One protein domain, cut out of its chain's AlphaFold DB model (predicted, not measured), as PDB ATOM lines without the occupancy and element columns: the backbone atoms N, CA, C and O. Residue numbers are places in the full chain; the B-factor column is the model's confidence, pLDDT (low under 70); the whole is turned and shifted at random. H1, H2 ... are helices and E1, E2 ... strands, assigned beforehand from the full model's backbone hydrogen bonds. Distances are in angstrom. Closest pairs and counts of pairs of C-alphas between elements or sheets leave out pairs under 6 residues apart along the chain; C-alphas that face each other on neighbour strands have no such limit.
ATOM      1  N   GLU A  33     104.472  96.323 107.953       97.62
ATOM      2  CA  GLU A  33     104.796  96.040 109.355       97.62
ATOM      3  C   GLU A  33     106.291  96.259 109.642       97.62
ATOM      4  O   GLU A  33     106.660  96.850 110.660       97.62
ATOM      5  N   THR A  34     107.167  95.858 108.722       97.94
ATOM      6  CA  THR A  34     108.607  96.133 108.782       97.94
ATOM      7  C   THR A  34     108.905  97.627 108.702       97.94
ATOM      8  O   THR A  34     109.648  98.134 109.547       97.94
ATOM      9  N   VAL A  35     108.282  98.350 107.764       97.88
ATOM     10  CA  VAL A  35     108.413  99.815 107.649       97.88
ATOM     11  C   VAL A  35     107.960 100.500 108.948       97.88
ATOM     12  O   VAL A  35     108.684 101.324 109.507       97.88
ATOM     13  N   GLN A  36     106.788 100.133 109.469       98.25
ATOM     14  CA  GLN A  36     106.221 100.714 110.684       98.25
ATOM     15  C   GLN A  36     107.094 100.445 111.910       98.25
ATOM     16  O   GLN A  36     107.341 101.348 112.707       98.25
ATOM     17  N   ARG A  37     107.596  99.221 112.065       98.00
ATOM     18  CA  ARG A  37     108.491  98.855 113.166       98.00
ATOM     19  C   ARG A  37     109.786  99.663 113.138       98.00
ATOM     20  O   ARG A  37     110.217 100.122 114.195       98.00
ATOM     21  N   LEU A  38     110.376  99.869 111.959       98.31
ATOM     22  CA  LEU A  38     111.548 100.733 111.802       98.31
ATOM     23  C   LEU A  38     111.225 102.182 112.195       98.31
ATOM     24  O   LEU A  38     111.947 102.766 113.004       98.31
ATOM     25  N   ALA A  39     110.107 102.722 111.697       98.31
ATOM     26  CA  ALA A  39     109.660 104.080 112.003       98.31
ATOM     27  C   ALA A  39     109.488 104.306 113.511       98.31
ATOM     28  O   ALA A  39     110.040 105.250 114.066       98.31
ATOM     29  N   LEU A  40     108.756 103.413 114.190       97.94
ATOM     30  CA  LEU A  40     108.500 103.504 115.629       97.94
ATOM     31  C   LEU A  40     109.792 103.389 116.445       97.94
ATOM     32  O   LEU A  40     109.975 104.131 117.408       97.94
ATOM     33  N   LYS A  41     110.697 102.482 116.053       97.44
ATOM     34  CA  LYS A  41     111.993 102.293 116.717       97.44
ATOM     35  C   LYS A  41     112.853 103.554 116.628       97.44
ATOM     36  O   LYS A  41     113.373 103.996 117.648       97.44
ATOM     37  N   LYS A  42     112.983 104.139 115.432       97.69
ATOM     38  CA  LYS A  42     113.738 105.383 115.225       97.69
ATOM     39  C   LYS A  42     113.070 106.558 115.943       97.69
ATOM     40  O   LYS A  42     113.751 107.275 116.667       97.69
ATOM     41  N   ALA A  43     111.751 106.714 115.826       97.75
ATOM     42  CA  ALA A  43     111.016 107.808 116.463       97.75
ATOM     43  C   ALA A  43     111.145 107.807 117.992       97.75
ATOM     44  O   ALA A  43     111.354 108.863 118.576       97.75
ATOM     45  N   GLN A  44     111.080 106.641 118.647       96.69
ATOM     46  CA  GLN A  44     111.268 106.566 120.102       96.69
ATOM     47  C   GLN A  44     112.692 106.911 120.548       96.69
ATOM     48  O   GLN A  44     112.874 107.369 121.674       96.69
ATOM     49  N   ALA A  45     113.694 106.703 119.690       96.50
ATOM     50  CA  ALA A  45     115.061 107.117 119.975       96.50
ATOM     51  C   ALA A  45     115.255 108.633 119.787       96.50
ATOM     52  O   ALA A  45     115.861 109.272 120.643       96.50
ATOM     53  N   GLU A  46     114.701 109.214 118.717       94.88
ATOM     54  CA  GLU A  46     114.788 110.659 118.445       94.88
ATOM     55  C   GLU A  46     113.937 111.495 119.413       94.88
ATOM     56  O   GLU A  46     114.366 112.545 119.894       94.88
ATOM     57  N   TRP A  47     112.722 111.028 119.711       96.06
ATOM     58  CA  TRP A  47     111.732 111.733 120.525       96.06
ATOM     59  C   TRP A  47     111.113 110.782 121.558       96.06
ATOM     60  O   TRP A  47     109.994 110.289 121.377       96.06
ATOM     61  N   PRO A  48     111.820 110.519 122.671       96.12
ATOM     62  CA  PRO A  48     111.339 109.611 123.703       96.12
ATOM     63  C   PRO A  48     109.939 109.979 124.206       96.12
ATOM     64  O   PRO A  48     109.687 111.107 124.631       96.12
ATOM     65  N   GLY A  49     109.020 109.010 124.178       95.94
ATOM     66  CA  GLY A  49     107.637 109.203 124.623       95.94
ATOM     67  C   GLY A  49     106.707 109.817 123.574       95.94
ATOM     68  O   GLY A  49     105.535 110.066 123.882       95.94
ATOM     69  N   CYS A  50     107.179 110.024 122.339       97.56
ATOM     70  CA  CYS A  50     106.333 110.518 121.263       97.56
ATOM     71  C   CYS A  50     105.137 109.590 121.011       97.56
ATOM     72  O   CYS A  50     105.250 108.362 121.109       97.56
ATOM     73  N   GLN A  51     103.996 110.179 120.660       98.12
ATOM     74  CA  GLN A  51     102.783 109.436 120.331       98.12
ATOM     75  C   GLN A  51     102.620 109.336 118.810       98.12
ATOM     76  O   GLN A  51     102.732 110.361 118.129       98.12
ATOM     77  N   PRO A  52     102.360 108.137 118.259       97.81
ATOM     78  CA  PRO A  52     102.193 107.958 116.824       97.81
ATOM     79  C   PRO A  52     100.928 108.660 116.327       97.81
ATOM     80  O   PRO A  52      99.896 108.684 117.001       97.81
ATOM     81  N   GLY A  53     101.025 109.219 115.129       96.75
ATOM     82  CA  GLY A  53      99.942 109.866 114.409       96.75
ATOM     83  C   GLY A  53      99.604 109.165 113.105       96.75
ATOM     84  O   GLY A  53      99.851 107.975 112.907       96.75
ATOM     85  N   THR A  54      99.023 109.941 112.199       95.31
ATOM     86  CA  THR A  54      98.639 109.498 110.860       95.31
ATOM     87  C   THR A  54      99.848 109.028 110.055       95.31
ATOM     88  O   THR A  54     100.867 109.717 109.989       95.31
ATOM     89  N   VAL A  55      99.707 107.888 109.379       97.75
ATOM     90  CA  VAL A  55     100.678 107.406 108.393       97.75
ATOM     91  C   VAL A  55     100.140 107.693 106.999       97.75
ATOM     92  O   VAL A  55      99.032 107.275 106.664       97.75
ATOM     93  N   VAL A  56     100.909 108.424 106.198       97.56
ATOM     94  CA  VAL A  56     100.490 108.875 104.867       97.56
ATOM     95  C   VAL A  56     101.283 108.109 103.805       97.56
ATOM     96  O   VAL A  56     102.515 108.181 103.817       97.56
ATOM     97  N   PRO A  57     100.632 107.349 102.904       97.00
ATOM     98  CA  PRO A  57     101.322 106.660 101.821       97.00
ATOM     99  C   PRO A  57     101.708 107.630 100.704       97.00
ATOM    100  O   PRO A  57     100.939 108.524 100.345       97.00
ATOM    101  N   TYR A  58     102.885 107.410 100.123       96.25
ATOM    102  CA  TYR A  58     103.366 108.138  98.957       96.25
ATOM    103  C   TYR A  58     103.633 107.169  97.804       96.25
ATOM    104  O   TYR A  58     104.143 106.058  98.004       96.25
ATOM    105  N   VAL A  59     103.317 107.602  96.585       95.62
ATOM    106  CA  VAL A  59     103.451 106.791  95.369       95.62
ATOM    107  C   VAL A  59     104.445 107.382  94.367       95.62
ATOM    108  O   VAL A  59     104.698 108.579  94.376       95.62
ATOM    109  N   ASP A  60     105.022 106.563  93.493       92.19
ATOM    110  CA  ASP A  60     105.785 107.053  92.336       92.19
ATOM    111  C   ASP A  60     104.863 107.512  91.194       92.19
ATOM    112  O   ASP A  60     103.636 107.400  91.267       92.19
ATOM    113  N   GLU A  61     105.447 108.017  90.104       91.44
ATOM    114  CA  GLU A  61     104.698 108.460  88.929       91.44
ATOM    115  C   GLU A  61     103.861 107.344  88.279       91.44
ATOM    116  O   GLU A  61     102.855 107.627  87.627       91.44
ATOM    117  N   ALA A  62     104.226 106.073  88.479       92.31
ATOM    118  CA  ALA A  62     103.467 104.917  88.006       92.31
ATOM    119  C   ALA A  62     102.322 104.529  88.965       92.31
ATOM    120  O   ALA A  62     101.440 103.750  88.601       92.31
ATOM    121  N   GLY A  63     102.270 105.122  90.160       93.88
ATOM    122  CA  GLY A  63     101.270 104.836  91.180       93.88
ATOM    123  C   GLY A  63     101.602 103.622  92.045       93.88
ATOM    124  O   GLY A  63     100.683 103.054  92.635       93.88
ATOM    125  N   ASN A  64     102.870 103.212  92.122       95.12
ATOM    126  CA  ASN A  64     103.325 102.212  93.088       95.12
ATOM    127  C   ASN A  64     103.654 102.886  94.416       95.12
ATOM    128  O   ASN A  64     104.232 103.967  94.419       95.12
ATOM    129  N   THR A  65     103.352 102.242  95.539       95.31
ATOM    130  CA  THR A  65     103.752 102.749  96.859       95.31
ATOM    131  C   THR A  65     105.273 102.702  96.995       95.31
ATOM    132  O   THR A  65     105.882 101.650  96.804       95.31
ATOM    133  N   VAL A  66     105.896 103.839  97.317       93.56
ATOM    134  CA  VAL A  66     107.365 103.966  97.400       93.56
ATOM    135  C   VAL A  66     107.881 104.427  98.753       93.56
ATOM    136  O   VAL A  66     109.057 104.202  99.050       93.56
ATOM    137  N   ALA A  67     107.031 105.041  99.570       95.19
ATOM    138  CA  ALA A  67     107.375 105.470 100.916       95.19
ATOM    139  C   ALA A  67     106.121 105.650 101.778       95.19
ATOM    140  O   ALA A  67     105.004 105.786 101.267       95.19
ATOM    141  N   TYR A  68     106.333 105.685 103.088       97.19
ATOM    142  CA  TYR A  68     105.331 106.037 104.080       97.19
ATOM    143  C   TYR A  68     105.874 107.160 104.955       97.19
ATOM    144  O   TYR A  68     106.966 107.054 105.514       97.19
ATOM    145  N   MET A  69     105.087 108.222 105.084       97.25
ATOM    146  CA  MET A  69     105.370 109.323 105.988       97.25
ATOM    147  C   MET A  69     104.668 109.078 107.319       97.25
ATOM    148  O   MET A  69     103.436 109.092 107.399       97.25
ATOM    149  N   PHE A  70     105.450 108.850 108.365       98.38
ATOM    150  CA  PHE A  70     104.968 108.672 109.728       98.38
ATOM    151  C   PHE A  70     105.004 110.005 110.455       98.38
ATOM    152  O   PHE A  70     106.020 110.689 110.419       98.38
ATOM    153  N   HIS A  71     103.920 110.345 111.146       97.94
ATOM    154  CA  HIS A  71     103.853 111.540 111.979       97.94
ATOM    155  C   HIS A  71     103.842 111.166 113.451       97.94
ATOM    156  O   HIS A  71     103.302 110.130 113.841       97.94
ATOM    157  N   PHE A  72     104.401 112.046 114.269       97.81
ATOM    158  CA  PHE A  72     104.518 111.868 115.705       97.81
ATOM    159  C   PHE A  72     104.189 113.160 116.429       97.81
ATOM    160  O   PHE A  72     104.447 114.254 115.933       97.81
ATOM    161  N   ARG A  73     103.633 113.020 117.629       97.50
ATOM    162  CA  ARG A  73     103.467 114.116 118.572       97.50
ATOM    163  C   ARG A  73     104.537 114.015 119.647       97.50
ATOM    164  O   ARG A  73     104.628 112.996 120.327       97.50
ATOM    165  N   THR A  74     105.349 115.056 119.781       95.62
ATOM    166  CA  THR A  74     106.597 115.045 120.563       95.62
ATOM    167  C   THR A  74     106.408 115.478 122.019       95.62
ATOM    168  O   THR A  74     107.250 115.181 122.857       95.62
ATOM    169  N   ASP A  75     105.283 116.119 122.359       94.12
ATOM    170  CA  ASP A  75     104.966 116.599 123.718       94.12
ATOM    171  C   ASP A  75     104.338 115.523 124.635       94.12
ATOM    172  O   ASP A  75     103.830 115.836 125.714       94.12
ATOM    173  N   GLY A  76     104.335 114.259 124.196       92.44
ATOM    174  CA  GLY A  76     103.788 113.109 124.923       92.44
ATOM    175  C   GLY A  76     102.257 113.016 124.942       92.44
ATOM    176  O   GLY A  76     101.713 112.039 125.457       92.44
ATOM    177  N   LYS A  77     101.535 113.993 124.383       96.25
ATOM    178  CA  LYS A  77     100.072 113.926 124.269       96.25
ATOM    179  C   LYS A  77      99.659 113.118 123.046       96.25
ATOM    180  O   LYS A  77     100.432 112.922 122.114       96.25
ATOM    181  N   GLN A  78      98.399 112.693 123.024       97.12
ATOM    182  CA  GLN A  78      97.815 112.008 121.876       97.12
ATOM    183  C   GLN A  78      97.856 112.889 120.617       97.12
ATOM    184  O   GLN A  78      97.573 114.093 120.670       97.12
ATOM    185  N   PHE A  79      98.192 112.273 119.483       96.81
ATOM    186  CA  PHE A  79      98.166 112.932 118.182       96.81
ATOM    187  C   PHE A  79      96.741 113.440 117.885       96.81
ATOM    188  O   PHE A  79      95.798 112.650 117.984       96.81
ATOM    189  N   PRO A  80      96.550 114.743 117.608       96.06
ATOM    190  CA  PRO A  80      95.220 115.319 117.488       96.06
ATOM    191  C   PRO A  80      94.634 115.079 116.090       96.06
ATOM    192  O   PRO A  80      95.256 114.455 115.230       96.06
ATOM    193  N   ASP A  81      93.412 115.558 115.868       94.75
ATOM    194  CA  ASP A  81      92.795 115.512 114.547       94.75
ATOM    195  C   ASP A  81      93.488 116.439 113.536       94.75
ATOM    196  O   ASP A  81      94.331 117.272 113.874       94.75
ATOM    197  N   TYR A  82      93.119 116.274 112.265       94.69
ATOM    198  CA  TYR A  82      93.748 116.973 111.151       94.69
ATOM    199  C   TYR A  82      93.706 118.501 111.276       94.69
ATOM    200  O   TYR A  82      94.718 119.157 111.041       94.69
ATOM    201  N   GLU A  83      92.562 119.063 111.660       94.06
ATOM    202  CA  GLU A  83      92.376 120.516 111.718       94.06
ATOM    203  C   GLU A  83      93.226 121.136 112.826       94.06
ATOM    204  O   GLU A  83      93.836 122.187 112.625       94.06
ATOM    205  N   GLN A  84      93.336 120.458 113.972       95.25
ATOM    206  CA  GLN A  84      94.201 120.921 115.050       95.25
ATOM    207  C   GLN A  84      95.684 120.875 114.658       95.25
ATOM    208  O   GLN A  84      96.420 121.803 114.992       95.25
ATOM    209  N   VAL A  85      96.127 119.836 113.937       95.25
ATOM    210  CA  VAL A  85      97.506 119.771 113.424       95.25
ATOM    211  C   VAL A  85      97.783 120.957 112.496       95.25
ATOM    212  O   VAL A  85      98.771 121.662 112.686       95.25
ATOM    213  N   VAL A  86      96.890 121.223 111.534       93.44
ATOM    214  CA  VAL A  86      97.018 122.359 110.603       93.44
ATOM    215  C   VAL A  86      97.068 123.691 111.355       93.44
ATOM    216  O   VAL A  86      97.935 124.518 111.072       93.44
ATOM    217  N   ALA A  87      96.171 123.900 112.321       93.12
ATOM    218  CA  ALA A  87      96.133 125.123 113.116       93.12
ATOM    219  C   ALA A  87      97.437 125.340 113.900       93.12
ATOM    220  O   ALA A  87      98.002 126.433 113.853       93.12
ATOM    221  N   ASP A  88      97.944 124.295 114.558       93.31
ATOM    222  CA  ASP A  88      99.177 124.372 115.341       93.31
ATOM    223  C   ASP A  88     100.406 124.671 114.462       93.31
ATOM    224  O   ASP A  88     101.242 125.483 114.853       93.31
ATOM    225  N   ILE A  89     100.528 124.055 113.277       89.12
ATOM    226  CA  ILE A  89     101.656 124.316 112.358       89.12
ATOM    227  C   ILE A  89     101.607 125.749 111.831       89.12
ATOM    228  O   ILE A  89     102.643 126.399 111.699       89.12
ATOM    229  N   LEU A  90     100.413 126.256 111.507       86.75
ATOM    230  CA  LEU A  90     100.254 127.634 111.048       86.75
ATOM    231  C   LEU A  90     100.638 128.632 112.144       86.75
ATOM    232  O   LEU A  90     101.312 129.619 111.847       86.75
ATOM    233  N   GLU A  91     100.245 128.375 113.392       88.31
ATOM    234  CA  GLU A  91     100.660 129.176 114.548       88.31
ATOM    235  C   GLU A  91     102.183 129.133 114.733       88.31
ATOM    236  O   GLU A  91     102.828 130.177 114.846       88.31
ATOM    237  N   GLU A  92     102.770 127.936 114.691       87.12
ATOM    238  CA  GLU A  92     104.210 127.738 114.821       87.12
ATOM    239  C   GLU A  92     104.980 128.484 113.726       87.12
ATOM    240  O   GLU A  92     105.877 129.270 114.034       87.12
ATOM    241  N   ARG A  93     104.574 128.343 112.459       81.75
ATOM    242  CA  ARG A  93     105.188 129.046 111.325       81.75
ATOM    243  C   ARG A  93     105.132 130.564 111.494       81.75
ATOM    244  O   ARG A  93     106.113 131.240 111.208       81.75
ATOM    245  N   GLN A  94     104.013 131.103 111.979       83.31
ATOM    246  CA  GLN A  94     103.850 132.544 112.210       83.31
ATOM    247  C   GLN A  94     104.705 133.091 113.360       83.31
ATOM    248  O   GLN A  94     104.804 134.315 113.498       83.31
ATOM    249  N   SER A  95     105.276 132.212 114.187       84.06
ATOM    250  CA  SER A  95     106.192 132.572 115.270       84.06
ATOM    251  C   SER A  95     107.665 132.537 114.854       84.06
ATOM    252  O   SER A  95     108.505 133.099 115.559       84.06
ATOM    253  N   LEU A  96     107.983 131.918 113.710       84.12
ATOM    254  CA  LEU A  96     109.348 131.835 113.206       84.12
ATOM    255  C   LEU A  96     109.848 133.218 112.789       84.12
ATOM    256  O   LEU A  96     109.152 133.998 112.141       84.12
ATOM    257  N   THR A  97     111.094 133.495 113.147       83.00
ATOM    258  CA  THR A  97     111.858 134.663 112.694       83.00
ATOM    259  C   THR A  97     113.125 134.204 111.985       83.00
ATOM    260  O   THR A  97     113.532 133.048 112.100       83.00
ATOM    261  N   VAL A  98     113.819 135.102 111.302       74.19
ATOM    262  CA  VAL A  98     115.075 134.754 110.608       74.19
ATOM    263  C   VAL A  98     116.300 134.564 111.479       74.19
ATOM    264  O   VAL A  98     117.356 134.177 110.977       74.19
ATOM    265  N   ASN A  99     116.142 134.818 112.773       75.81
ATOM    266  CA  ASN A  99     117.131 134.514 113.796       75.81
ATOM    267  C   ASN A  99     116.704 133.300 114.631       75.81
ATOM    268  O   ASN A  99     117.229 133.087 115.722       75.81
ATOM    269  N   THR A 100     115.713 132.528 114.167       81.94
ATOM    270  CA  THR A 100     115.328 131.286 114.842       81.94
ATOM    271  C   THR A 100     116.496 130.311 114.777       81.94
ATOM    272  O   THR A 100     116.889 129.906 113.689       81.94
ATOM    273  N   ASP A 101     117.018 129.905 115.936       83.19
ATOM    274  CA  ASP A 101     118.004 128.825 116.025       83.19
ATOM    275  C   ASP A 101     117.339 127.506 115.636       83.19
ATOM    276  O   ASP A 101     116.639 126.872 116.433       83.19
ATOM    277  N   LEU A 102     117.569 127.090 114.397       77.31
ATOM    278  CA  LEU A 102     116.927 125.910 113.833       77.31
ATOM    279  C   LEU A 102     117.398 124.612 114.491       77.31
ATOM    280  O   LEU A 102     116.624 123.661 114.571       77.31
ATOM    281  N   ARG A 103     118.605 124.581 115.075       80.75
ATOM    282  CA  ARG A 103     119.088 123.402 115.820       80.75
ATOM    283  C   ARG A 103     118.289 123.184 117.099       80.75
ATOM    284  O   ARG A 103     118.164 122.058 117.594       80.75
ATOM    285  N   ARG A 104     117.743 124.267 117.654       80.81
ATOM    286  CA  ARG A 104     116.906 124.271 118.860       80.81
ATOM    287  C   ARG A 104     115.422 124.417 118.568       80.81
ATOM    288  O   ARG A 104     114.634 124.357 119.508       80.81
ATOM    289  N   TRP A 105     115.030 124.573 117.308       81.94
ATOM    290  CA  TRP A 105     113.626 124.565 116.936       81.94
ATOM    291  C   TRP A 105     113.011 123.202 117.285       81.94
ATOM    292  O   TRP A 105     113.589 122.142 117.025       81.94
ATOM    293  N   ARG A 106     111.874 123.233 117.983       85.38
ATOM    294  CA  ARG A 106     111.167 122.053 118.486       85.38
ATOM    295  C   ARG A 106     109.681 122.245 118.234       85.38
ATOM    296  O   ARG A 106     109.012 122.949 118.989       85.38
ATOM    297  N   SER A 107     109.182 121.588 117.198       90.12
ATOM    298  CA  SER A 107     107.748 121.501 116.960       90.12
ATOM    299  C   SER A 107     107.100 120.501 117.912       90.12
ATOM    300  O   SER A 107     107.725 119.533 118.357       90.12
ATOM    301  N   LYS A 108     105.804 120.710 118.183       93.75
ATOM    302  CA  LYS A 108     104.929 119.707 118.821       93.75
ATOM    303  C   LYS A 108     104.775 118.452 117.956       93.75
ATOM    304  O   LYS A 108     104.295 117.426 118.444       93.75
ATOM    305  N   TYR A 109     105.151 118.550 116.684       95.69
ATOM    306  CA  TYR A 109     105.070 117.487 115.703       95.69
ATOM    307  C   TYR A 109     106.450 117.107 115.200       95.69
ATOM    308  O   TYR A 109     107.386 117.907 115.201       95.69
ATOM    309  N   ALA A 110     106.564 115.869 114.760       95.69
ATOM    310  CA  ALA A 110     107.726 115.388 114.053       95.69
ATOM    311  C   ALA A 110     107.310 114.356 113.007       95.69
ATOM    312  O   ALA A 110     106.185 113.840 113.042       95.69
ATOM    313  N   HIS A 111     108.209 114.053 112.080       95.75
ATOM    314  CA  HIS A 111     107.923 113.137 110.988       95.75
ATOM    315  C   HIS A 111     109.137 112.277 110.618       95.75
ATOM    316  O   HIS A 111     110.284 112.651 110.863       95.75
ATOM    317  N   LEU A 112     108.866 111.110 110.031       96.56
ATOM    318  CA  LEU A 112     109.853 110.234 109.400       96.56
ATOM    319  C   LEU A 112     109.319 109.772 108.050       96.56
ATOM    320  O   LEU A 112     108.232 109.192 107.987       96.56
ATOM    321  N   LEU A 113     110.121 109.924 107.002       95.38
ATOM    322  CA  LEU A 113     109.858 109.319 105.707       95.38
ATOM    323  C   LEU A 113     110.650 108.018 105.572       95.38
ATOM    324  O   LEU A 113     111.873 108.028 105.433       95.38
ATOM    325  N   ILE A 114     109.944 106.890 105.596       96.56
ATOM    326  CA  ILE A 114     110.540 105.555 105.471       96.56
ATOM    327  C   ILE A 114     110.233 105.009 104.082       96.56
ATOM    328  O   ILE A 114     109.081 105.050 103.638       96.56
ATOM    329  N   SER A 115     111.237 104.476 103.386       94.31
ATOM    330  CA  SER A 115     110.994 103.858 102.086       94.31
ATOM    331  C   SER A 115     110.153 102.586 102.227       94.31
ATOM    332  O   SER A 115     110.276 101.821 103.178       94.31
ATOM    333  N   ALA A 116     109.295 102.343 101.240       95.31
ATOM    334  CA  ALA A 116     108.551 101.100 101.091       95.31
ATOM    335  C   ALA A 116     109.256 100.125 100.132       95.31
ATOM    336  O   ALA A 116     108.609  99.227  99.594       95.31
ATOM    337  N   ARG A 117     110.551 100.325  99.842       92.81
ATOM    338  CA  ARG A 117     111.296  99.536  98.854       92.81
ATOM    339  C   ARG A 117     112.704  99.176  99.332       92.81
ATOM    340  O   ARG A 117     113.445 100.042  99.779       92.81
ATOM    341  N   TYR A 118     113.091  97.914  99.144       92.38
ATOM    342  CA  TYR A 118     114.428  97.404  99.478       92.38
ATOM    343  C   TYR A 118     115.536  97.913  98.546       92.38
ATOM    344  O   TYR A 118     116.713  97.769  98.853       92.38
ATOM    345  N   ASP A 119     115.169  98.489  97.401       88.56
ATOM    346  CA  ASP A 119     116.091  99.057  96.416       88.56
ATOM    347  C   ASP A 119     116.313 100.569  96.593       88.56
ATOM    348  O   ASP A 119     116.728 101.244  95.652       88.56
ATOM    349  N   ARG A 120     116.000 101.099  97.782       87.56
ATOM    350  CA  ARG A 120     116.182 102.498  98.185       87.56
ATOM    351  C   ARG A 120     116.644 102.579  99.636       87.56
ATOM    352  O   ARG A 120     116.430 101.631 100.394       87.56
ATOM    353  N   THR A 121     117.190 103.732 100.026       88.94
ATOM    354  CA  THR A 121     117.577 103.985 101.421       88.94
ATOM    355  C   THR A 121     116.397 103.763 102.389       88.94
ATOM    356  O   THR A 121     115.263 104.142 102.060       88.94
ATOM    357  N   PRO A 122     116.608 103.141 103.567       93.62
ATOM    358  CA  PRO A 122     115.520 102.807 104.486       93.62
ATOM    359  C   PRO A 122     114.822 104.030 105.087       93.62
ATOM    360  O   PRO A 122     113.593 104.103 105.088       93.62
ATOM    361  N   ILE A 123     115.601 104.989 105.592       94.19
ATOM    362  CA  ILE A 123     115.123 106.232 106.206       94.19
ATOM    363  C   ILE A 123     115.571 107.361 105.285       94.19
ATOM    364  O   ILE A 123     116.761 107.606 105.161       94.19
ATOM    365  N   VAL A 124     114.626 108.024 104.623       91.50
ATOM    366  CA  VAL A 124     114.939 109.052 103.619       91.50
ATOM    367  C   VAL A 124     115.231 110.388 104.295       91.50
ATOM    368  O   VAL A 124     116.274 110.994 104.062       91.50
ATOM    369  N   CYS A 125     114.309 110.834 105.149       92.25
ATOM    370  CA  CYS A 125     114.459 112.041 105.946       92.25
ATOM    371  C   CYS A 125     113.620 111.975 107.227       92.25
ATOM    372  O   CYS A 125     112.694 111.161 107.346       92.25
ATOM    373  N   TYR A 126     113.969 112.815 108.198       94.44
ATOM    374  CA  TYR A 126     113.229 112.978 109.445       94.44
ATOM    375  C   TYR A 126     113.544 114.311 110.124       94.44
ATOM    376  O   TYR A 126     114.638 114.859 110.000       94.44
ATOM    377  N   GLY A 127     112.599 114.822 110.907       93.75
ATOM    378  CA  GLY A 127     112.773 116.096 111.597       93.75
ATOM    379  C   GLY A 127     111.533 116.544 112.356       93.75
ATOM    380  O   GLY A 127     110.536 115.824 112.451       93.75
ATOM    381  N   TYR A 128     111.600 117.753 112.905       92.69
ATOM    382  CA  TYR A 128     110.447 118.414 113.515       92.69
ATOM    383  C   TYR A 128     109.508 118.981 112.437       92.69
ATOM    384  O   TYR A 128     109.917 119.266 111.315       92.69
ATOM    385  N   GLY A 129     108.231 119.139 112.781       91.44
ATOM    386  CA  GLY A 129     107.164 119.523 111.857       91.44
ATOM    387  C   GLY A 129     106.397 118.315 111.317       91.44
ATOM    388  O   GLY A 129     106.459 117.218 111.866       91.44
ATOM    389  N   THR A 130     105.625 118.518 110.255       91.75
ATOM    390  CA  THR A 130     104.731 117.496 109.671       91.75
ATOM    391  C   THR A 130     105.124 117.083 108.250       91.75
ATOM    392  O   THR A 130     106.304 117.020 107.964       91.75
ATOM    393  N   SER A 131     104.181 116.809 107.353       92.00
ATOM    394  CA  SER A 131     104.426 116.662 105.913       92.00
ATOM    395  C   SER A 131     103.539 117.613 105.115       92.00
ATOM    396  O   SER A 131     102.673 118.291 105.683       92.00
ATOM    397  N   GLU A 132     103.674 117.606 103.790       91.31
ATOM    398  CA  GLU A 132     102.824 118.350 102.853       91.31
ATOM    399  C   GLU A 132     101.343 117.990 102.999       91.31
ATOM    400  O   GLU A 132     100.478 118.816 102.700       91.31
ATOM    401  N   TYR A 133     101.031 116.791 103.506       95.00
ATOM    402  CA  TYR A 133      99.659 116.399 103.819       95.00
ATOM    403  C   TYR A 133      98.989 117.366 104.803       95.00
ATOM    404  O   TYR A 133      97.812 117.657 104.647       95.00
ATOM    405  N   TYR A 134      99.727 117.909 105.771       94.25
ATOM    406  CA  TYR A 134      99.208 118.912 106.702       94.25
ATOM    407  C   TYR A 134      99.560 120.336 106.264       94.25
ATOM    408  O   TYR A 134      98.717 121.230 106.314       94.25
ATOM    409  N   ALA A 135     100.792 120.552 105.803       89.94
ATOM    410  CA  ALA A 135     101.311 121.888 105.520       89.94
ATOM    411  C   ALA A 135     100.771 122.500 104.214       89.94
ATOM    412  O   ALA A 135     100.584 123.714 104.131       89.94
ATOM    413  N   VAL A 136     100.500 121.674 103.196       91.12
ATOM    414  CA  VAL A 136     100.205 122.127 101.823       91.12
ATOM    415  C   VAL A 136      98.800 121.726 101.375       91.12
ATOM    416  O   VAL A 136      98.097 122.519 100.733       91.12
ATOM    417  N   ALA A 137      98.343 120.524 101.733       94.44
ATOM    418  CA  ALA A 137      97.074 119.981 101.258       94.44
ATOM    419  C   ALA A 137      95.839 120.866 101.530       94.44
ATOM    420  O   ALA A 137      94.982 120.912 100.641       94.44
ATOM    421  N   PRO A 138      95.710 121.626 102.648       92.94
ATOM    422  CA  PRO A 138      94.592 122.559 102.829       92.94
ATOM    423  C   PRO A 138      94.498 123.593 101.701       92.94
ATOM    424  O   PRO A 138      93.432 123.793 101.108       92.94
ATOM    425  N   ARG A 139      95.635 124.210 101.352       90.88
ATOM    426  CA  ARG A 139      95.733 125.208 100.280       90.88
ATOM    427  C   ARG A 139      95.533 124.560  98.911       90.88
ATOM    428  O   ARG A 139      94.805 125.103  98.079       90.88
ATOM    429  N   ALA A 140      96.108 123.378  98.698       93.75
ATOM    430  CA  ALA A 140      95.966 122.631  97.452       93.75
ATOM    431  C   ALA A 140      94.515 122.198  97.194       93.75
ATOM    432  O   ALA A 140      94.014 122.368  96.085       93.75
ATOM    433  N   ARG A 141      93.791 121.745  98.226       95.06
ATOM    434  CA  ARG A 141      92.366 121.398  98.134       95.06
ATOM    435  C   ARG A 141      91.512 122.609  97.775       95.06
ATOM    436  O   ARG A 141      90.587 122.478  96.978       95.06
ATOM    437  N   ALA A 142      91.806 123.783  98.338       93.50
ATOM    438  CA  ALA A 142      91.101 125.014  97.989       93.50
ATOM    439  C   ALA A 142      91.286 125.375  96.502       93.50
ATOM    440  O   ALA A 142      90.305 125.687  95.829       93.50
ATOM    441  N   ARG A 143      92.511 125.247  95.969       94.00
ATOM    442  CA  ARG A 143      92.790 125.423  94.530       94.00
ATOM    443  C   ARG A 143      92.096 124.350  93.682       94.00
ATOM    444  O   ARG A 143      91.443 124.681  92.696       94.00
ATOM    445  N   ALA A 144      92.148 123.089  94.108       95.94
ATOM    446  CA  ALA A 144      91.505 121.977  93.417       95.94
ATOM    447  C   ALA A 144      89.985 122.161  93.310       95.94
ATOM    448  O   ALA A 144      89.409 121.865  92.268       95.94
ATOM    449  N   LYS A 145      89.332 122.705  94.348       95.38
ATOM    450  CA  LYS A 145      87.892 123.005  94.318       95.38
ATOM    451  C   LYS A 145      87.510 124.022  93.245       95.38
ATOM    452  O   LYS A 145      86.449 123.895  92.638       95.38
ATOM    453  N   ALA A 146      88.377 124.997  92.977       93.81
ATOM    454  CA  ALA A 146      88.154 125.975  91.912       93.81
ATOM    455  C   ALA A 146      88.216 125.347  90.506       93.81
ATOM    456  O   ALA A 146      87.617 125.881  89.577       93.81
ATOM    457  N   VAL A 147      88.911 124.213  90.354       94.69
ATOM    458  CA  VAL A 147      89.077 123.498  89.078       94.69
ATOM    459  C   VAL A 147      88.054 122.367  88.914       94.69
ATOM    460  O   VAL A 147      87.491 122.191  87.839       94.69
ATOM    461  N   LEU A 148      87.820 121.584  89.969       95.94
ATOM    462  CA  LEU A 148      87.087 120.313  89.916       95.94
ATOM    463  C   LEU A 148      85.686 120.362  90.556       95.94
ATOM    464  O   LEU A 148      84.958 119.368  90.474       95.94
ATOM    465  N   GLY A 149      85.306 121.476  91.193       93.25
ATOM    466  CA  GLY A 149      84.051 121.632  91.938       93.25
ATOM    467  C   GLY A 149      84.175 121.309  93.434       93.25
ATOM    468  O   GLY A 149      85.268 121.196  93.975       93.25
ATOM    469  N   ASN A 150      83.052 121.179  94.147       88.69
ATOM    470  CA  ASN A 150      83.073 121.053  95.614       88.69
ATOM    471  C   ASN A 150      83.443 119.649  96.131       88.69
ATOM    472  O   ASN A 150      84.036 119.546  97.211       88.69
ATOM    473  N   ASP A 151      83.151 118.596  95.363       90.75
ATOM    474  CA  ASP A 151      83.297 117.187  95.766       90.75
ATOM    475  C   ASP A 151      84.712 116.652  95.513       90.75
ATOM    476  O   ASP A 151      84.919 115.669  94.800       90.75
ATOM    477  N   VAL A 152      85.699 117.347  96.076       95.56
ATOM    478  CA  VAL A 152      87.122 117.078  95.857       95.56
ATOM    479  C   VAL A 152      87.759 116.403  97.065       95.56
ATOM    480  O   VAL A 152      87.631 116.875  98.204       95.56
ATOM    481  N   TYR A 153      88.508 115.339  96.784       95.44
ATOM    482  CA  TYR A 153      89.279 114.556  97.744       95.44
ATOM    483  C   TYR A 153      90.723 114.375  97.255       95.44
ATOM    484  O   TYR A 153      90.997 114.425  96.055       95.44
ATOM    485  N   LEU A 154      91.655 114.208  98.191       97.38
ATOM    486  CA  LEU A 154      93.062 113.945  97.897       97.38
ATOM    487  C   LEU A 154      93.200 112.472  97.496       97.38
ATOM    488  O   LEU A 154      93.063 111.597  98.344       97.38
ATOM    489  N   SER A 155      93.425 112.177  96.218       96.81
ATOM    490  CA  SER A 155      93.520 110.794  95.744       96.81
ATOM    491  C   SER A 155      94.915 110.216  95.950       96.81
ATOM    492  O   SER A 155      95.037 109.064  96.356       96.81
ATOM    493  N   ARG A 156      95.977 110.987  95.687       97.44
ATOM    494  CA  ARG A 156      97.370 110.518  95.784       97.44
ATOM    495  C   ARG A 156      98.297 111.624  96.254       97.44
ATOM    496  O   ARG A 156      98.092 112.790  95.924       97.44
ATOM    497  N   ILE A 157      99.359 111.230  96.944       97.12
ATOM    498  CA  ILE A 157     100.552 112.056  97.092       97.12
ATOM    499  C   ILE A 157     101.688 111.345  96.363       97.12
ATOM    500  O   ILE A 157     102.023 110.203  96.676       97.12
ATOM    501  N   TYR A 158     102.242 112.005  95.355       95.12
ATOM    502  CA  TYR A 158     103.389 111.511  94.618       95.12
ATOM    503  C   TYR A 158     104.673 111.912  95.338       95.12
ATOM    504  O   TYR A 158     104.850 113.081  95.666       95.12
ATOM    505  N   PHE A 159     105.573 110.953  95.532       90.44
ATOM    506  CA  PHE A 159     106.961 111.178  95.907       90.44
ATOM    507  C   PHE A 159     107.850 110.866  94.711       90.44
ATOM    508  O   PHE A 159     108.378 109.757  94.561       90.44
ATOM    509  N   VAL A 160     108.021 111.858  93.844       80.62
ATOM    510  CA  VAL A 160     109.060 111.802  92.816       80.62
ATOM    511  C   VAL A 160     110.257 112.493  93.433       80.62
ATOM    512  O   VAL A 160     110.482 113.677  93.220       80.62
ATOM    513  N   CYS A 161     110.875 111.715  94.321       64.25
ATOM    514  CA  CYS A 161     111.817 112.102  95.355       64.25
ATOM    515  C   CYS A 161     112.636 113.367  95.031       64.25
ATOM    516  O   CYS A 161     113.125 113.404  93.911       64.25
ATOM    517  N   PRO A 162     112.768 114.340  95.967       62.50
ATOM    518  CA  PRO A 162     111.920 114.502  97.125       62.50
ATOM    519  C   PRO A 162     110.704 115.366  96.774       62.50
ATOM    520  O   PRO A 162     110.005 115.813  97.674       62.50
ATOM    521  N   VAL A 163     110.469 115.657  95.487       80.12
ATOM    522  CA  VAL A 163     109.436 116.598  95.091       80.12
ATOM    523  C   VAL A 163     108.097 115.921  95.296       80.12
ATOM    524  O   VAL A 163     107.804 114.840  94.764       80.12
ATOM    525  N   VAL A 164     107.301 116.569  96.133       89.62
ATOM    526  CA  VAL A 164     105.978 116.103  96.493       89.62
ATOM    527  C   VAL A 164     104.958 116.748  95.570       89.62
ATOM    528  O   VAL A 164     104.960 117.962  95.358       89.62
ATOM    529  N   PHE A 165     104.059 115.927  95.033       94.12
ATOM    530  CA  PHE A 165     102.927 116.397  94.242       94.12
ATOM    531  C   PHE A 165     101.630 115.856  94.825       94.12
ATOM    532  O   PHE A 165     101.555 114.700  95.235       94.12
ATOM    533  N   LEU A 166     100.588 116.678  94.844       97.12
ATOM    534  CA  LEU A 166      99.294 116.335  95.414       97.12
ATOM    535  C   LEU A 166      98.271 116.176  94.290       97.12
ATOM    536  O   LEU A 166      97.973 117.134  93.576       97.12
ATOM    537  N   GLU A 167      97.723 114.971  94.142       97.94
ATOM    538  CA  GLU A 167      96.619 114.691  93.228       97.94
ATOM    539  C   GLU A 167      95.288 114.820  93.951       97.94
ATOM    540  O   GLU A 167      95.014 114.113  94.921       97.94
ATOM    541  N   PHE A 168      94.428 115.666  93.411       98.00
ATOM    542  CA  PHE A 168      93.044 115.771  93.818       98.00
ATOM    543  C   PHE A 168      92.146 115.215  92.728       98.00
ATOM    544  O   PHE A 168      92.365 115.475  91.544       98.00
ATOM    545  N   SER A 169      91.122 114.477  93.136       97.19
ATOM    546  CA  SER A 169      90.114 113.914  92.243       97.19
ATOM    547  C   SER A 169      88.709 114.279  92.714       97.19
ATOM    548  O   SER A 169      88.502 114.639  93.874       97.19
ATOM    549  N   ASN A 170      87.737 114.187  91.807       95.38
ATOM    550  CA  ASN A 170      86.315 114.259  92.139       95.38
ATOM    551  C   ASN A 170      85.598 112.935  91.828       95.38
ATOM    552  O   ASN A 170      86.177 112.004  91.264       95.38
ATOM    553  N   GLN A 171      84.319 112.839  92.198       91.38
ATOM    554  CA  GLN A 171      83.517 111.626  91.978       91.38
ATOM    555  C   GLN A 171      83.312 111.283  90.492       91.38
ATOM    556  O   GLN A 171      83.088 110.123  90.159       91.38
ATOM    557  N   ALA A 172      83.431 112.264  89.593       91.19
ATOM    558  CA  ALA A 172      83.351 112.057  88.148       91.19
ATOM    559  C   ALA A 172      84.660 111.510  87.537       91.19
ATOM    560  O   ALA A 172      84.728 111.279  86.332       91.19
ATOM    561  N   GLY A 173      85.711 111.315  88.344       90.25
ATOM    562  CA  GLY A 173      87.013 110.802  87.904       90.25
ATOM    563  C   GLY A 173      87.935 111.850  87.268       90.25
ATOM    564  O   GLY A 173      89.047 111.503  86.840       90.25
ATOM    565  N   ALA A 174      87.503 113.118  87.228       95.19
ATOM    566  CA  ALA A 174      88.352 114.243  86.856       95.19
ATOM    567  C   ALA A 174      89.385 114.496  87.958       95.19
ATOM    568  O   ALA A 174      89.116 114.254  89.138       95.19
ATOM    569  N   ARG A 175      90.571 114.965  87.565       96.56
ATOM    570  CA  ARG A 175      91.701 115.131  88.478       96.56
ATOM    571  C   ARG A 175      92.547 116.344  88.146       96.56
ATOM    572  O   ARG A 175      92.539 116.830  87.017       96.56
ATOM    573  N   VAL A 176      93.308 116.773  89.136       97.94
ATOM    574  CA  VAL A 176      94.338 117.793  89.010       97.94
ATOM    575  C   VAL A 176      95.504 117.415  89.917       97.94
ATOM    576  O   VAL A 176      95.294 116.924  91.024       97.94
ATOM    577  N   ILE A 177      96.728 117.604  89.442       97.69
ATOM    578  CA  ILE A 177      97.957 117.358  90.195       97.69
ATOM    579  C   ILE A 177      98.639 118.705  90.382       97.69
ATOM    580  O   ILE A 177      98.834 119.423  89.404       97.69
ATOM    581  N   TYR A 178      98.991 119.040  91.616       94.56
ATOM    582  CA  TYR A 178      99.774 120.227  91.947       94.56
ATOM    583  C   TYR A 178     101.141 119.810  92.454       94.56
ATOM    584  O   TYR A 178     101.244 118.871  93.240       94.56
ATOM    585  N   SER A 179     102.178 120.534  92.062       89.62
ATOM    586  CA  SER A 179     103.422 120.545  92.824       89.62
ATOM    587  C   SER A 179     103.202 121.174  94.205       89.62
ATOM    588  O   SER A 179     102.273 121.967  94.389       89.62
ATOM    589  N   ALA A 180     104.026 120.814  95.194       85.81
ATOM    590  CA  ALA A 180     103.873 121.294  96.571       85.81
ATOM    591  C   ALA A 180     103.963 122.831  96.709       85.81
ATOM    592  O   ALA A 180     103.317 123.394  97.592       85.81
ATOM    593  N   HIS A 181     104.687 123.497  95.805       78.38
ATOM    594  CA  HIS A 181     104.817 124.958  95.733       78.38
ATOM    595  C   HIS A 181     103.839 125.610  94.748       78.38
ATOM    596  O   HIS A 181     103.762 126.826  94.618       78.38
ATOM    597  N   PHE A 182     102.992 124.813  94.095       84.38
ATOM    598  CA  PHE A 182     102.035 125.267  93.089       84.38
ATOM    599  C   PHE A 182     102.644 125.945  91.858       84.38
ATOM    600  O   PHE A 182     101.923 126.613  91.115       84.38
ATOM    601  N   GLU A 183     103.928 125.719  91.609       80.00
ATOM    602  CA  GLU A 183     104.634 126.171  90.421       80.00
ATOM    603  C   GLU A 183     104.118 125.558  89.124       80.00
ATOM    604  O   GLU A 183     104.261 126.124  88.039       80.00
ATOM    605  N   ARG A 184     103.519 124.369  89.218       87.06
ATOM    606  CA  ARG A 184     102.972 123.650  88.075       87.06
ATOM    607  C   ARG A 184     101.696 122.915  88.450       87.06
ATOM    608  O   ARG A 184     101.486 122.474  89.582       87.06
ATOM    609  N   VAL A 185     100.836 122.780  87.446       92.75
ATOM    610  CA  VAL A 185      99.575 122.051  87.532       92.75
ATOM    611  C   VAL A 185      99.425 121.138  86.322       92.75
ATOM    612  O   VAL A 185      99.678 121.551  85.192       92.75
ATOM    613  N   TRP A 186      98.982 119.905  86.553       96.44
ATOM    614  CA  TRP A 186      98.674 118.939  85.499       96.44
ATOM    615  C   TRP A 186      97.221 118.496  85.605       96.44
ATOM    616  O   TRP A 186      96.727 118.203  86.692       96.44
ATOM    617  N   TYR A 187      96.540 118.407  84.466       96.25
ATOM    618  CA  TYR A 187      95.130 118.006  84.393       96.25
ATOM    619  C   TYR A 187      94.956 116.522  84.035       96.25
ATOM    620  O   TYR A 187      93.837 116.016  83.948       96.25
ATOM    621  N   SER A 188      96.061 115.795  83.850       94.94
ATOM    622  CA  SER A 188      96.066 114.354  83.622       94.94
ATOM    623  C   SER A 188      97.318 113.693  84.208       94.94
ATOM    624  O   SER A 188      98.363 114.324  84.374       94.94
ATOM    625  N   ARG A 189      97.224 112.388  84.506       95.19
ATOM    626  CA  ARG A 189      98.392 111.593  84.927       95.19
ATOM    627  C   ARG A 189      99.399 111.413  83.797       95.19
ATOM    628  O   ARG A 189     100.582 111.337  84.085       95.19
ATOM    629  N   ALA A 190      98.939 111.345  82.547       95.88
ATOM    630  CA  ALA A 190      99.817 111.164  81.397       95.88
ATOM    631  C   ALA A 190     100.759 112.366  81.236       95.88
ATOM    632  O   ALA A 190     101.966 112.173  81.122       95.88
ATOM    633  N   ASP A 191     100.229 113.589  81.339       95.44
ATOM    634  CA  ASP A 191     101.039 114.812  81.255       95.44
ATOM    635  C   ASP A 191     102.033 114.900  82.419       95.44
ATOM    636  O   ASP A 191     103.197 115.249  82.232       95.44
ATOM    637  N   PHE A 192     101.590 114.541  83.629       94.81
ATOM    638  CA  PHE A 192     102.458 114.490  84.805       94.81
ATOM    639  C   PHE A 192     103.580 113.453  84.648       94.81
ATOM    640  O   PHE A 192     104.745 113.758  84.885       94.81
ATOM    641  N   GLN A 193     103.255 112.240  84.202       94.38
ATOM    642  CA  GLN A 193     104.228 111.173  83.957       94.38
ATOM    643  C   GLN A 193     105.226 111.548  82.861       94.38
ATOM    644  O   GLN A 193     106.417 111.269  82.995       94.38
ATOM    645  N   GLN A 194     104.755 112.192  81.790       93.38
ATOM    646  CA  GLN A 194     105.619 112.702  80.733       93.38
ATOM    647  C   GLN A 194     106.590 113.745  81.290       93.38
ATOM    648  O   GLN A 194     107.796 113.603  81.091       93.38
ATOM    649  N   PHE A 195     106.086 114.725  82.045       90.50
ATOM    650  CA  PHE A 195     106.918 115.726  82.710       90.50
ATOM    651  C   PHE A 195     107.979 115.072  83.604       90.50
ATOM    652  O   PHE A 195     109.161 115.358  83.455       90.50
ATOM    653  N   VAL A 196     107.583 114.142  84.478       88.50
ATOM    654  CA  VAL A 196     108.517 113.434  85.367       88.50
ATOM    655  C   VAL A 196     109.587 112.682  84.571       88.50
ATOM    656  O   VAL A 196     110.766 112.741  84.915       88.50
ATOM    657  N   SER A 197     109.202 111.997  83.494       86.69
ATOM    658  CA  SER A 197     110.133 111.277  82.615       86.69
ATOM    659  C   SER A 197     111.134 112.216  81.933       86.69
ATOM    660  O   SER A 197     112.326 111.912  81.858       86.69
ATOM    661  N   GLU A 198     110.673 113.370  81.455       86.56
ATOM    662  CA  GLU A 198     111.518 114.396  80.840       86.56
ATOM    663  C   GLU A 198     112.460 115.040  81.861       86.56
ATOM    664  O   GLU A 198     113.655 115.149  81.590       86.56
ATOM    665  N   SER A 199     111.964 115.382  83.053       81.50
ATOM    666  CA  SER A 199     112.767 115.931  84.151       81.50
ATOM    667  C   SER A 199     113.845 114.960  84.616       81.50
ATOM    668  O   SER A 199     115.001 115.358  84.734       81.50
ATOM    669  N   LYS A 200     113.511 113.676  84.805       79.62
ATOM    670  CA  LYS A 200     114.494 112.632  85.132       79.62
ATOM    671  C   LYS A 200     115.565 112.528  84.049       79.62
ATOM    672  O   LYS A 200     116.750 112.553  84.358       79.62
ATOM    673  N   ARG A 201     115.167 112.498  82.774       80.19
ATOM    674  CA  ARG A 201     116.106 112.443  81.641       80.19
ATOM    675  C   ARG A 201     117.026 113.661  81.590       80.19
ATOM    676  O   ARG A 201     118.220 113.499  81.364       80.19
ATOM    677  N   ALA A 202     116.485 114.859  81.807       77.12
ATOM    678  CA  ALA A 202     117.247 116.106  81.821       77.12
ATOM    679  C   ALA A 202     118.218 116.183  83.010       77.12
ATOM    680  O   ALA A 202     119.340 116.657  82.851       77.12
ATOM    681  N   ALA A 203     117.817 115.666  84.172       70.75
ATOM    682  CA  ALA A 203     118.668 115.542  85.352       70.75
ATOM    683  C   ALA A 203     119.696 114.397  85.243       70.75
ATOM    684  O   ALA A 203     120.540 114.241  86.121       70.75
ATOM    685  N   GLY A 204     119.647 113.598  84.171       72.25
ATOM    686  CA  GLY A 204     120.518 112.440  83.996       72.25
ATOM    687  C   GLY A 204     120.187 111.278  84.932       72.25
ATOM    688  O   GLY A 204     121.048 110.429  85.143       72.25
ATOM    689  N   VAL A 205     118.964 111.238  85.476       74.00
ATOM    690  CA  VAL A 205     118.499 110.171  86.364       74.00
ATOM    691  C   VAL A 205     118.305 108.884  85.559       74.00
ATOM    692  O   VAL A 205     117.465 108.818  84.653       74.00
ATOM    693  N   GLY A 206     119.116 107.878  85.869       67.94
ATOM    694  CA  GLY A 206     119.180 106.591  85.185       67.94
ATOM    695  C   GLY A 206     118.246 105.533  85.774       67.94
ATOM    696  O   GLY A 206     117.453 105.774  86.685       67.94
ATOM    697  N   GLN A 207     118.331 104.312  85.238       69.75
ATOM    698  CA  GLN A 207     117.767 103.161  85.941       69.75
ATOM    699  C   GLN A 207     118.659 102.803  87.129       69.75
ATOM    700  O   GLN A 207     119.879 102.900  87.029       69.75
ATOM    701  N   ALA A 208     118.046 102.357  88.230       69.56
ATOM    702  CA  ALA A 208     118.780 101.921  89.411       69.56
ATOM    703  C   ALA A 208     119.790 100.824  89.037       69.56
ATOM    704  O   ALA A 208     119.419  99.774  88.507       69.56
ATOM    705  N   GLU A 209     121.068 101.077  89.311       75.81
ATOM    706  CA  GLU A 209     122.139 100.133  89.012       75.81
ATOM    707  C   GLU A 209     122.099  98.944  89.990       75.81
ATOM    708  O   GLU A 209     121.853  99.145  91.183       75.81
ATOM    709  N   PRO A 210     122.393  97.705  89.552       82.19
ATOM    710  CA  PRO A 210     122.380  96.535  90.435       82.19
ATOM    711  C   PRO A 210     123.242  96.688  91.698       82.19
ATOM    712  O   PRO A 210     122.873  96.181  92.756       82.19
ATOM    713  N   ALA A 211     124.364  97.410  91.604       80.19
ATOM    714  CA  ALA A 211     125.231  97.701  92.744       80.19
ATOM    715  C   ALA A 211     124.548  98.609  93.781       80.19
ATOM    716  O   ALA A 211     124.603  98.314  94.972       80.19
ATOM    717  N   ALA A 212     123.837  99.651  93.334       79.38
ATOM    718  CA  ALA A 212     123.048 100.518  94.208       79.38
ATOM    719  C   ALA A 212     121.908  99.743  94.890       79.38
ATOM    720  O   ALA A 212     121.701  99.878  96.091       79.38
ATOM    721  N   ILE A 213     121.220  98.861  94.155       84.62
ATOM    722  CA  ILE A 213     120.172  98.000  94.728       84.62
ATOM    723  C   ILE A 213     120.747  97.106  95.835       84.62
ATOM    724  O   ILE A 213     120.180  97.031  96.924       84.62
ATOM    725  N   ALA A 214     121.879  96.443  95.577       86.81
ATOM    726  CA  ALA A 214     122.534  95.585  96.562       86.81
ATOM    727  C   ALA A 214     123.014  96.374  97.793       86.81
ATOM    728  O   ALA A 214     122.884  95.889  98.918       86.81
ATOM    729  N   HIS A 215     123.524  97.592  97.592       86.38
ATOM    730  CA  HIS A 215     123.901  98.502  98.671       86.38
ATOM    731  C   HIS A 215     122.701  98.835  99.568       86.38
ATOM    732  O   HIS A 215     122.760  98.606 100.775       86.38
ATOM    733  N   TYR A 216     121.570  99.252  98.992       88.56
ATOM    734  CA  TYR A 216     120.372  99.570  99.774       88.56
ATOM    735  C   TYR A 216     119.782  98.367 100.501       88.56
ATOM    736  O   TYR A 216     119.344  98.486 101.644       88.56
ATOM    737  N   GLN A 217     119.837  97.180  99.900       91.12
ATOM    738  CA  GLN A 217     119.445  95.953 100.588       91.12
ATOM    739  C   GLN A 217     120.302  95.698 101.835       91.12
ATOM    740  O   GLN A 217     119.770  95.266 102.858       91.12
ATOM    741  N   GLN A 218     121.607  95.989 101.781       90.94
ATOM    742  CA  GLN A 218     122.490  95.910 102.949       90.94
ATOM    743  C   GLN A 218     122.155  96.989 103.983       90.94
ATOM    744  O   GLN A 218     122.056  96.669 105.169       90.94
ATOM    745  N   GLU A 219     121.908  98.231 103.560       91.19
ATOM    746  CA  GLU A 219     121.485  99.307 104.465       91.19
ATOM    747  C   GLU A 219     120.181  98.972 105.192       91.19
ATOM    748  O   GLU A 219     120.073  99.207 106.394       91.19
ATOM    749  N   TRP A 220     119.218  98.338 104.519       94.56
ATOM    750  CA  TRP A 220     118.001  97.829 105.156       94.56
ATOM    751  C   TRP A 220     118.303  96.816 106.260       94.56
ATOM    752  O   TRP A 220     117.737  96.911 107.351       94.56
ATOM    753  N   GLN A 221     119.219  95.873 106.025       94.69
ATOM    754  CA  GLN A 221     119.624  94.925 107.066       94.69
ATOM    755  C   GLN A 221     120.288  95.631 108.252       94.69
ATOM    756  O   GLN A 221     120.029  95.275 109.404       94.69
ATOM    757  N   VAL A 222     121.112  96.649 107.992       94.12
ATOM    758  CA  VAL A 222     121.729  97.461 109.048       94.12
ATOM    759  C   VAL A 222     120.655  98.218 109.831       94.12
ATOM    760  O   VAL A 222     120.593  98.074 111.050       94.12
ATOM    761  N   ALA A 223     119.768  98.951 109.157       95.31
ATOM    762  CA  ALA A 223     118.729  99.779 109.768       95.31
ATOM    763  C   ALA A 223     117.780  98.975 110.672       95.31
ATOM    764  O   ALA A 223     117.482  99.378 111.798       95.31
ATOM    765  N   LEU A 224     117.353  97.789 110.234       96.00
ATOM    766  CA  LEU A 224     116.461  96.938 111.029       96.00
ATOM    767  C   LEU A 224     117.121  96.460 112.333       96.00
ATOM    768  O   LEU A 224     116.477  96.422 113.390       96.00
ATOM    769  N   ASN A 225     118.421  96.170 112.286       95.00
ATOM    770  CA  ASN A 225     119.191  95.695 113.435       95.00
ATOM    771  C   ASN A 225     119.803  96.832 114.274       95.00
ATOM    772  O   ASN A 225     120.237  96.596 115.401       95.00
TER     773      ASN A 225
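Overview. This is residues 33 to 225 of the 711 residues of an uncharacterized protein of candidate division WOR-3 bacterium (UniProt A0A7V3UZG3). Two small antiparallel sheets make two lobes that meet where the end of E1 comes beside E5: a twisted sheet of four strands with H1 over one face, and a sheet of three strands with H4 on one face and H5 on the other. H3 lies between the lobes with H2 beside it, and H6 runs back from the second lobe to end close to H1. The printed part has 193 residues, with six named helices and seven named strands in the order H1 E1 E2 H2 E3 E4 H3 H4 E5 E6 E7 H5 H6; the class is mixed, helices and strands. The sheets run E1 E2 E3 E4 and E5 E6 E7. The whole is compact and rounded, with a radius of gyration of the C-alphas of 17.8 A and spans of 45 by 44 by 35 A.

Along the chain. The larger sheet holds E1, residues 51 to 59, 25.1 A long, E2, residues 65 to 73, 24.5 A, E3, residues 109 to 115, and E4, residues 123 to 128. H1, residues 33 to 46, begins at C-alpha 33 (104.796, 96.040, 109.355). H2 is residues 82 to 95, H3 residues 132 to 135 and H4 residues 137 to 148. E5, residues 152 to 160, is 22.8 A long, E6, residues 163 to 170, is 23.4 A, and E7 is residues 175 to 179. H5 is residues 189 to 202, and H6, residues 210 to 225, 23.2 A long, ends at C-alpha 225 (119.191, 95.695, 113.435).

Arrangement. The sheet E1 E2 E3 E4 is twisted. N 53 and O 71 are 2.8 A apart in the hairpin of E1 and E2, N 70 and O 112 2.8 A in E2 and E3, and N 113 and O 125 2.9 A in the hairpin of E3 and E4, each within hydrogen-bond range. H1 is on this sheet at a height of 8.5 A, over E2 and E3, making two layers, a helix on one face of a sheet; the closest C-alphas of H1 and E3 are those of Val 35 and Ile 114, 6.5 A. The closest C-alphas of E1 and E5 are those of Val 59 and Tyr 158, 4.8 A. E5 E6 E7 is a meander, each strand the antiparallel neighbour of the one before, with N 158 and O 165 at 2.8 A and N 166 and O 178 at 2.8 A. H4 and H5 are on its opposite faces, at heights of 7.9 A and 10.4 A. H2 touches H3, the closest C-alphas being those of Val 86 and Tyr 134, 5.6 A. H1 and H6 are close but not clearly touching, Leu 38 and Leu 224 having the closest C-alphas, 6.3 A. Every O i to N i+4 pair is within hydrogen-bond range in H1, H2, H5 and H6, 7 of 8 in H4; H3 is too short for such a pair.

Size, cuts and confidence. The C-alphas farthest apart are those of Gly 149 and Asn 225, 48.7 A. The printed part has no cut. The link from H2 to E3, residues 96 to 108, is long. The mean pLDDT of the printed part is 91.2; residues 161 to 162 and 206 to 208 are under 70.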